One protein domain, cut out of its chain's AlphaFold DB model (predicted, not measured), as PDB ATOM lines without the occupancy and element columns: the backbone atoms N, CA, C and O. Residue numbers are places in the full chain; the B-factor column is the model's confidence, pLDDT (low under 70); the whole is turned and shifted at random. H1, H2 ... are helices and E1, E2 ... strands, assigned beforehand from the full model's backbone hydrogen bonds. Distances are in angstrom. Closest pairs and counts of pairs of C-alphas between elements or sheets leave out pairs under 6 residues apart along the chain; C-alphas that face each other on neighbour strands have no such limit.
ATOM      1  N   LEU A  29     158.228 116.498 139.778       55.88
ATOM      2  CA  LEU A  29     157.756 116.746 138.424       55.88
ATOM      3  C   LEU A  29     158.824 117.571 137.692       55.88
ATOM      4  O   LEU A  29     159.485 118.391 138.334       55.88
ATOM      5  N   PRO A  30     159.045 117.343 136.389       55.44
ATOM      6  CA  PRO A  30     160.003 118.135 135.628       55.44
ATOM      7  C   PRO A  30     159.601 119.622 135.643       55.44
ATOM      8  O   PRO A  30     158.402 119.921 135.630       55.44
ATOM      9  N   PRO A  31     160.570 120.557 135.686       55.97
ATOM     10  CA  PRO A  31     160.271 121.980 135.593       55.97
ATOM     11  C   PRO A  31     159.561 122.265 134.266       55.97
ATOM     12  O   PRO A  31     160.027 121.849 133.207       55.97
ATOM     13  N   SER A  32     158.418 122.947 134.334       60.81
ATOM     14  CA  SER A  32     157.581 123.259 133.176       60.81
ATOM     15  C   SER A  32     156.936 124.624 133.369       60.81
ATOM     16  O   SER A  32     156.314 124.875 134.397       60.81
ATOM     17  N   THR A  33     157.051 125.499 132.372       62.00
ATOM     18  CA  THR A  33     156.300 126.763 132.328       62.00
ATOM     19  C   THR A  33     154.813 126.540 132.054       62.00
ATOM     20  O   THR A  33     154.001 127.427 132.300       62.00
ATOM     21  N   GLU A  34     154.449 125.353 131.564       74.62
ATOM     22  CA  GLU A  34     153.066 124.945 131.344       74.62
ATOM     23  C   GLU A  34     152.521 124.169 132.557       74.62
ATOM     24  O   GLU A  34     153.246 123.340 133.127       74.62
ATOM     25  N   PRO A  35     151.253 124.392 132.960       77.38
ATOM     26  CA  PRO A  35     150.625 123.640 134.040       77.38
ATOM     27  C   PRO A  35     150.581 122.144 133.728       77.38
ATOM     28  O   PRO A  35     150.175 121.736 132.641       77.38
ATOM     29  N   ILE A  36     150.939 121.317 134.704       82.88
ATOM     30  CA  ILE A  36     150.875 119.863 134.566       82.88
ATOM     31  C   ILE A  36     149.478 119.366 134.934       82.88
ATOM     32  O   ILE A  36     148.902 119.760 135.947       82.88
ATOM     33  N   GLU A  37     148.952 118.464 134.110       88.81
ATOM     34  CA  GLU A  37     147.700 117.750 134.344       88.81
ATOM     35  C   GLU A  37     147.942 116.539 135.258       88.81
ATOM     36  O   GLU A  37     148.752 115.663 134.948       88.81
ATOM     37  N   VAL A  38     147.242 116.479 136.390       87.31
ATOM     38  CA  VAL A  38     147.419 115.463 137.435       87.31
ATOM     39  C   VAL A  38     146.086 114.788 137.748       87.31
ATOM     40  O   VAL A  38     145.049 115.438 137.827       87.31
ATOM     41  N   VAL A  39     146.114 113.476 137.971       86.12
ATOM     42  CA  VAL A  39     144.988 112.701 138.504       86.12
ATOM     43  C   VAL A  39     145.494 111.805 139.630       86.12
ATOM     44  O   VAL A  39     146.632 111.331 139.589       86.12
ATOM     45  N   PHE A  40     144.668 111.584 140.646       81.50
ATOM     46  CA  PHE A  40     145.026 110.805 141.826       81.50
ATOM     47  C   PHE A  40     144.403 109.417 141.749       81.50
ATOM     48  O   PHE A  40     143.238 109.288 141.388       81.50
ATOM     49  N   GLN A  41     145.155 108.376 142.111       81.75
ATOM     50  CA  GLN A  41     144.598 107.040 142.308       81.75
ATOM     51  C   GLN A  41     144.315 106.836 143.802       81.75
ATOM     52  O   GLN A  41     145.251 106.760 144.595       81.75
ATOM     53  N   VAL A  42     143.041 106.752 144.183       75.69
ATOM     54  CA  VAL A  42     142.575 106.534 145.564       75.69
ATOM     55  C   VAL A  42     141.657 105.317 145.563       75.69
ATOM     56  O   VAL A  42     140.757 105.234 144.731       75.69
ATOM     57  N   ASP A  43     141.916 104.338 146.429       73.62
ATOM     58  CA  ASP A  43     141.139 103.089 146.520       73.62
ATOM     59  C   ASP A  43     140.908 102.407 145.158       73.62
ATOM     60  O   ASP A  43     139.811 101.963 144.818       73.62
ATOM     61  N   ARG A  44     141.975 102.349 144.346       72.56
ATOM     62  CA  ARG A  44     142.000 101.818 142.968       72.56
ATOM     63  C   ARG A  44     141.162 102.597 141.939       72.56
ATOM     64  O   ARG A  44     141.089 102.163 140.793       72.56
ATOM     65  N   LYS A  45     140.607 103.762 142.283       76.31
ATOM     66  CA  LYS A  45     139.880 104.656 141.365       76.31
ATOM     67  C   LYS A  45     140.702 105.898 141.035       76.31
ATOM     68  O   LYS A  45     141.377 106.441 141.904       76.31
ATOM     69  N   PHE A  46     140.632 106.361 139.789       83.62
ATOM     70  CA  PHE A  46     141.255 107.618 139.370       83.62
ATOM     71  C   PHE A  46     140.279 108.778 139.565       83.62
ATOM     72  O   PHE A  46     139.179 108.752 139.018       83.62
ATOM     73  N   VAL A  47     140.671 109.778 140.353       85.62
ATOM     74  CA  VAL A  47     139.837 110.928 140.722       85.62
ATOM     75  C   VAL A  47     140.634 112.233 140.670       85.62
ATOM     76  O   VAL A  47     141.833 112.262 140.958       85.62
ATOM     77  N   ALA A  48     139.960 113.330 140.323       86.88
ATOM     78  CA  ALA A  48     140.487 114.682 140.481       86.88
ATOM     79  C   ALA A  48     140.108 115.230 141.870       86.88
ATOM     80  O   ALA A  48     138.962 115.121 142.307       86.88
ATOM     81  N   SER A  49     141.051 115.851 142.575       79.88
ATOM     82  CA  SER A  49     140.821 116.521 143.858       79.88
ATOM     83  C   SER A  49     139.867 117.708 143.707       79.88
ATOM     84  O   SER A  49     139.948 118.436 142.717       79.88
ATOM     85  N   LEU A  50     138.955 117.896 144.669       75.94
ATOM     86  CA  LEU A  50     138.041 119.051 144.738       75.94
ATOM     87  C   LEU A  50     138.777 120.347 145.106       75.94
ATOM     88  O   LEU A  50     138.352 121.424 144.705       75.94
ATOM     89  N   ASP A  51     139.902 120.233 145.810       69.12
ATOM     90  CA  ASP A  51     140.633 121.369 146.382       69.12
ATOM     91  C   ASP A  51     141.712 121.939 145.444       69.12
ATOM     92  O   ASP A  51     142.499 122.802 145.831       69.12
ATOM     93  N   MET A  52     141.795 121.435 144.212       72.50
ATOM     94  CA  MET A  52     142.741 121.888 143.192       72.50
ATOM     95  C   MET A  52     141.985 122.347 141.950       72.50
ATOM     96  O   MET A  52     140.914 121.825 141.648       72.50
ATOM     97  N   ALA A  53     142.568 123.276 141.185       77.75
ATOM     98  CA  ALA A  53     141.995 123.705 139.910       77.75
ATOM     99  C   ALA A  53     141.763 122.485 139.008       77.75
ATOM    100  O   ALA A  53     142.672 121.676 138.828       77.75
ATOM    101  N   ARG A  54     140.547 122.325 138.479       90.19
ATOM    102  CA  ARG A  54     140.156 121.200 137.622       90.19
ATOM    103  C   ARG A  54     140.028 121.640 136.175       90.19
ATOM    104  O   ARG A  54     139.665 122.779 135.892       90.19
ATOM    105  N   ARG A  55     140.297 120.715 135.265       92.88
ATOM    106  CA  ARG A  55     140.113 120.877 133.830       92.88
ATOM    107  C   ARG A  55     139.496 119.610 133.263       92.88
ATOM    108  O   ARG A  55     140.058 118.523 133.398       92.88
ATOM    109  N   SER A  56     138.367 119.762 132.584       93.38
ATOM    110  CA  SER A  56     137.815 118.703 131.746       93.38
ATOM    111  C   SER A  56     138.639 118.592 130.464       93.38
ATOM    112  O   SER A  56     138.917 119.590 129.794       93.38
ATOM    113  N   LEU A  57     139.059 117.376 130.136       89.44
ATOM    114  CA  LEU A  57     139.800 117.078 128.920       89.44
ATOM    115  C   LEU A  57     138.828 117.026 127.741       89.44
ATOM    116  O   LEU A  57     137.786 116.379 127.814       89.44
ATOM    117  N   THR A  58     139.184 117.678 126.635       90.88
ATOM    118  CA  THR A  58     138.385 117.649 125.397       90.88
ATOM    119  C   THR A  58     138.306 116.250 124.789       90.88
ATOM    120  O   THR A  58     137.320 115.918 124.139       90.88
ATOM    121  N   VAL A  59     139.322 115.418 125.032       91.31
ATOM    122  CA  VAL A  59     139.349 113.994 124.685       91.31
ATOM    123  C   VAL A  59     139.775 113.208 125.932       91.31
ATOM    124  O   VAL A  59     140.844 113.504 126.476       91.31
ATOM    125  N   PRO A  60     138.984 112.224 126.407       91.56
ATOM    126  CA  PRO A  60     139.358 111.404 127.556       91.56
ATOM    127  C   PRO A  60     140.707 110.700 127.350       91.56
ATOM    128  O   PRO A  60     140.968 110.124 126.292       91.56
ATOM    129  N   LYS A  61     141.567 110.725 128.372       90.38
ATOM    130  CA  LYS A  61     142.872 110.045 128.357       90.38
ATOM    131  C   LYS A  61     142.749 108.677 129.015       90.38
ATOM    132  O   LYS A  61     142.199 108.557 130.106       90.38
ATOM    133  N   SER A  88     138.380 111.718 132.087       93.00
ATOM    134  CA  SER A  88     137.889 112.911 131.386       93.00
ATOM    135  C   SER A  88     138.122 114.210 132.161       93.00
ATOM    136  O   SER A  88     137.912 115.287 131.613       93.00
ATOM    137  N   GLU A  89     138.581 114.142 133.412       93.25
ATOM    138  CA  GLU A  89     138.812 115.306 134.271       93.25
ATOM    139  C   GLU A  89     140.131 115.166 135.040       93.25
ATOM    140  O   GLU A  89     140.428 114.114 135.605       93.25
ATOM    141  N   VAL A  90     140.928 116.234 135.056       93.56
ATOM    142  CA  VAL A  90     142.250 116.288 135.698       93.56
ATOM    143  C   VAL A  90     142.386 117.556 136.533       93.56
ATOM    144  O   VAL A  90     141.696 118.545 136.295       93.56
ATOM    145  N   ASN A  91     143.296 117.563 137.500       91.50
ATOM    146  CA  ASN A  91     143.725 118.782 138.173       91.50
ATOM    147  C   ASN A  91     144.879 119.453 137.424       91.50
ATOM    148  O   ASN A  91     145.722 118.770 136.853       91.50
ATOM    149  N   LEU A  92     144.947 120.783 137.462       84.31
ATOM    150  CA  LEU A  92     146.064 121.565 136.938       84.31
ATOM    151  C   LEU A  92     146.991 121.987 138.076       84.31
ATOM    152  O   LEU A  92     146.556 122.592 139.057       84.31
ATOM    153  N   LEU A  93     148.279 121.699 137.918       75.88
ATOM    154  CA  LEU A  93     149.332 122.092 138.842       75.88
ATOM    155  C   LEU A  93     150.324 123.012 138.124       75.88
ATOM    156  O   LEU A  93     151.050 122.576 137.235       75.88
ATOM    157  N   SER A  94     150.364 124.288 138.509       71.19
ATOM    158  CA  SER A  94     151.349 125.241 137.984       71.19
ATOM    159  C   SER A  94     152.714 125.007 138.633       71.19
ATOM    160  O   SER A  94     152.832 125.083 139.856       71.19
ATOM    161  N   ILE A  95     153.743 124.735 137.826       65.62
ATOM    162  CA  ILE A  95     155.108 124.449 138.294       65.62
ATOM    163  C   ILE A  95     156.026 125.614 137.922       65.62
ATOM    164  O   ILE A  95     156.953 125.481 137.134       65.62
ATOM    165  N   ALA A  96     155.760 126.798 138.471       53.22
ATOM    166  CA  ALA A  96     156.582 127.972 138.198       53.22
ATOM    167  C   ALA A  96     157.736 128.113 139.210       53.22
ATOM    168  O   ALA A  96     157.552 127.895 140.410       53.22
ATOM    169  N   SER A  97     158.888 128.589 138.725       49.53
ATOM    170  CA  SER A  97     160.143 129.015 139.393       49.53
ATOM    171  C   SER A  97     160.016 129.881 140.667       49.53
ATOM    172  O   SER A  97     161.004 130.134 141.357       49.53
ATOM    173  N   THR A  98     158.795 130.257 141.035       53.06
ATOM    174  CA  THR A  98     158.383 131.021 142.222       53.06
ATOM    175  C   THR A  98     158.907 130.508 143.569       53.06
ATOM    176  O   THR A  98     159.106 131.304 144.482       53.06
ATOM    177  N   ALA A  99     159.168 129.206 143.730       50.81
ATOM    178  CA  ALA A  99     159.671 128.670 145.001       50.81
ATOM    179  C   ALA A  99     161.115 129.119 145.314       50.81
ATOM    180  O   ALA A  99     161.441 129.373 146.474       50.81
ATOM    181  N   LEU A 100     161.972 129.258 144.292       46.41
ATOM    182  CA  LEU A 100     163.368 129.679 144.463       46.41
ATOM    183  C   LEU A 100     163.483 131.189 144.719       46.41
ATOM    184  O   LEU A 100     164.301 131.618 145.529       46.41
ATOM    185  N   GLU A 101     162.650 131.992 144.057       52.50
ATOM    186  CA  GLU A 101     162.587 133.446 144.263       52.50
ATOM    187  C   GLU A 101     162.066 133.793 145.661       52.50
ATOM    188  O   GLU A 101     162.666 134.608 146.358       52.50
ATOM    189  N   ARG A 102     161.025 133.095 146.131       54.25
ATOM    190  CA  ARG A 102     160.501 133.250 147.497       54.25
ATOM    191  C   ARG A 102     161.501 132.816 148.568       54.25
ATOM    192  O   ARG A 102     161.635 133.492 149.585       54.25
ATOM    193  N   TYR A 103     162.273 131.756 148.313       50.31
ATOM    194  CA  TYR A 103     163.378 131.365 149.194       50.31
ATOM    195  C   TYR A 103     164.460 132.451 149.288       50.31
ATOM    196  O   TYR A 103     164.912 132.773 150.385       50.31
ATOM    197  N   LYS A 104     164.853 133.057 148.157       48.16
ATOM    198  CA  LYS A 104     165.823 134.168 148.147       48.16
ATOM    199  C   LYS A 104     165.319 135.407 148.899       48.16
ATOM    200  O   LYS A 104     166.134 136.134 149.452       48.16
ATOM    201  N   LEU A 105     164.004 135.609 148.969       57.38
ATOM    202  CA  LEU A 105     163.356 136.675 149.744       57.38
ATOM    203  C   LEU A 105     163.176 136.335 151.237       57.38
ATOM    204  O   LEU A 105     162.574 137.108 151.977       57.38
ATOM    205  N   GLY A 106     163.698 135.195 151.705       43.78
ATOM    206  CA  GLY A 106     163.633 134.793 153.113       43.78
ATOM    207  C   GLY A 106     162.287 134.203 153.542       43.78
ATOM    208  O   GLY A 106     162.097 133.898 154.723       43.78
ATOM    209  N   GLU A 107     161.359 133.986 152.608       51.38
ATOM    210  CA  GLU A 107     160.117 133.285 152.907       51.38
ATOM    211  C   GLU A 107     160.420 131.807 153.168       51.38
ATOM    212  O   GLU A 107     161.088 131.124 152.385       51.38
ATOM    213  N   ARG A 108     159.917 131.282 154.291       43.53
ATOM    214  CA  ARG A 108     160.095 129.878 154.687       43.53
ATOM    215  C   ARG A 108     159.206 128.961 153.840       43.53
ATOM    216  O   ARG A 108     158.241 128.389 154.337       43.53
ATOM    217  N   VAL A 109     159.528 128.821 152.559       47.06
ATOM    218  CA  VAL A 109     158.882 127.883 151.633       47.06
ATOM    219  C   VAL A 109     159.777 126.653 151.466       47.06
ATOM    220  O   VAL A 109     161.004 126.750 151.515       47.06
TER     221      VAL A 109
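This is residues 29 to 61 and 88 to 109 of the 761 residues of the protein "Hypothetical protein" of Alexandrium monilatum (UniProt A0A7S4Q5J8). A small sheet of three short strands, E1, E5 and E4, makes one part of a loose, drawn-out model; E1 runs on into the hairpin E2 and E3, near the same end of the long axis as E4, and the short helix H1 lies at the other end, away from the sheet. The printed part has 55 residues, with five named strands and then one named helix along it, in the order E1 E2 E3 E4 E5 H1. The larger sheet has the order E1, E5, E4, and the smaller one the order E2, E3, both antiparallel; the class is mixed, helices and strands. The whole is loose, with a radius of gyration of the C-alphas of 14.3 A, and elongated, spanning 40 by 24 by 18 A.

The printed part begins at Leu 29, and E1 is residues 36 to 38, with C-alpha 36 at (150.875, 119.863, 134.566). E2 is residues 40 to 42 and E3 residues 45 to 47. E4, residues 54 to 61, is 14.8 A from first to last C-alpha and bends by 97 degrees at residue 58. After the cut, E5 is residues 88 to 93, 16.5 A long, with C-alpha 88 at (137.889, 112.911, 131.386). H1, residues 98 to 104, is 10.0 A long and ends at C-alpha 104, (165.823, 134.168, 148.147).

E5 is the inner strand of the larger sheet, and its pairing is staggered: residues 91 to 93 pair with E1, and residues 89 to 91 with E4. E1 and E5 are antiparallel at 127 degrees, with N 36 and O 93 within hydrogen-bond range at 2.8 A. E5 and E4 are antiparallel at 132 degrees, with N 55 and O 90 within hydrogen-bond range at 2.8 A. This sheet is only just strongly twisted, its C-alphas lying up to 4.3 A off the best plane. E1 runs on into E2 at 12 degrees, and the two meet only through their link. E2 and E3 form a hairpin, antiparallel at 138 degrees, with N 40 and O 47 within hydrogen-bond range at 2.9 A. The closest C-alphas of E3 and E5, those of Val 47 and Val 90, are 7.7 A apart. H1 is not on the sheet of E1, E5 and E4, and it is apart from E1, E2, E3 and E4. In H1 every O i to N i+4 pair is within hydrogen-bond range.

The two C-alphas farthest apart are those of Val 59 and Gly 106, 42.8 A. Residues 62 to 87 are not printed, and C-alphas 61 and 88 are 6.5 A apart across this cut. Of the links that are printed whole, no link is long. The mean pLDDT of the printed part is 72.4, and it is under 70 at residues 29 to 33, residue 51 and residues 95 to 109.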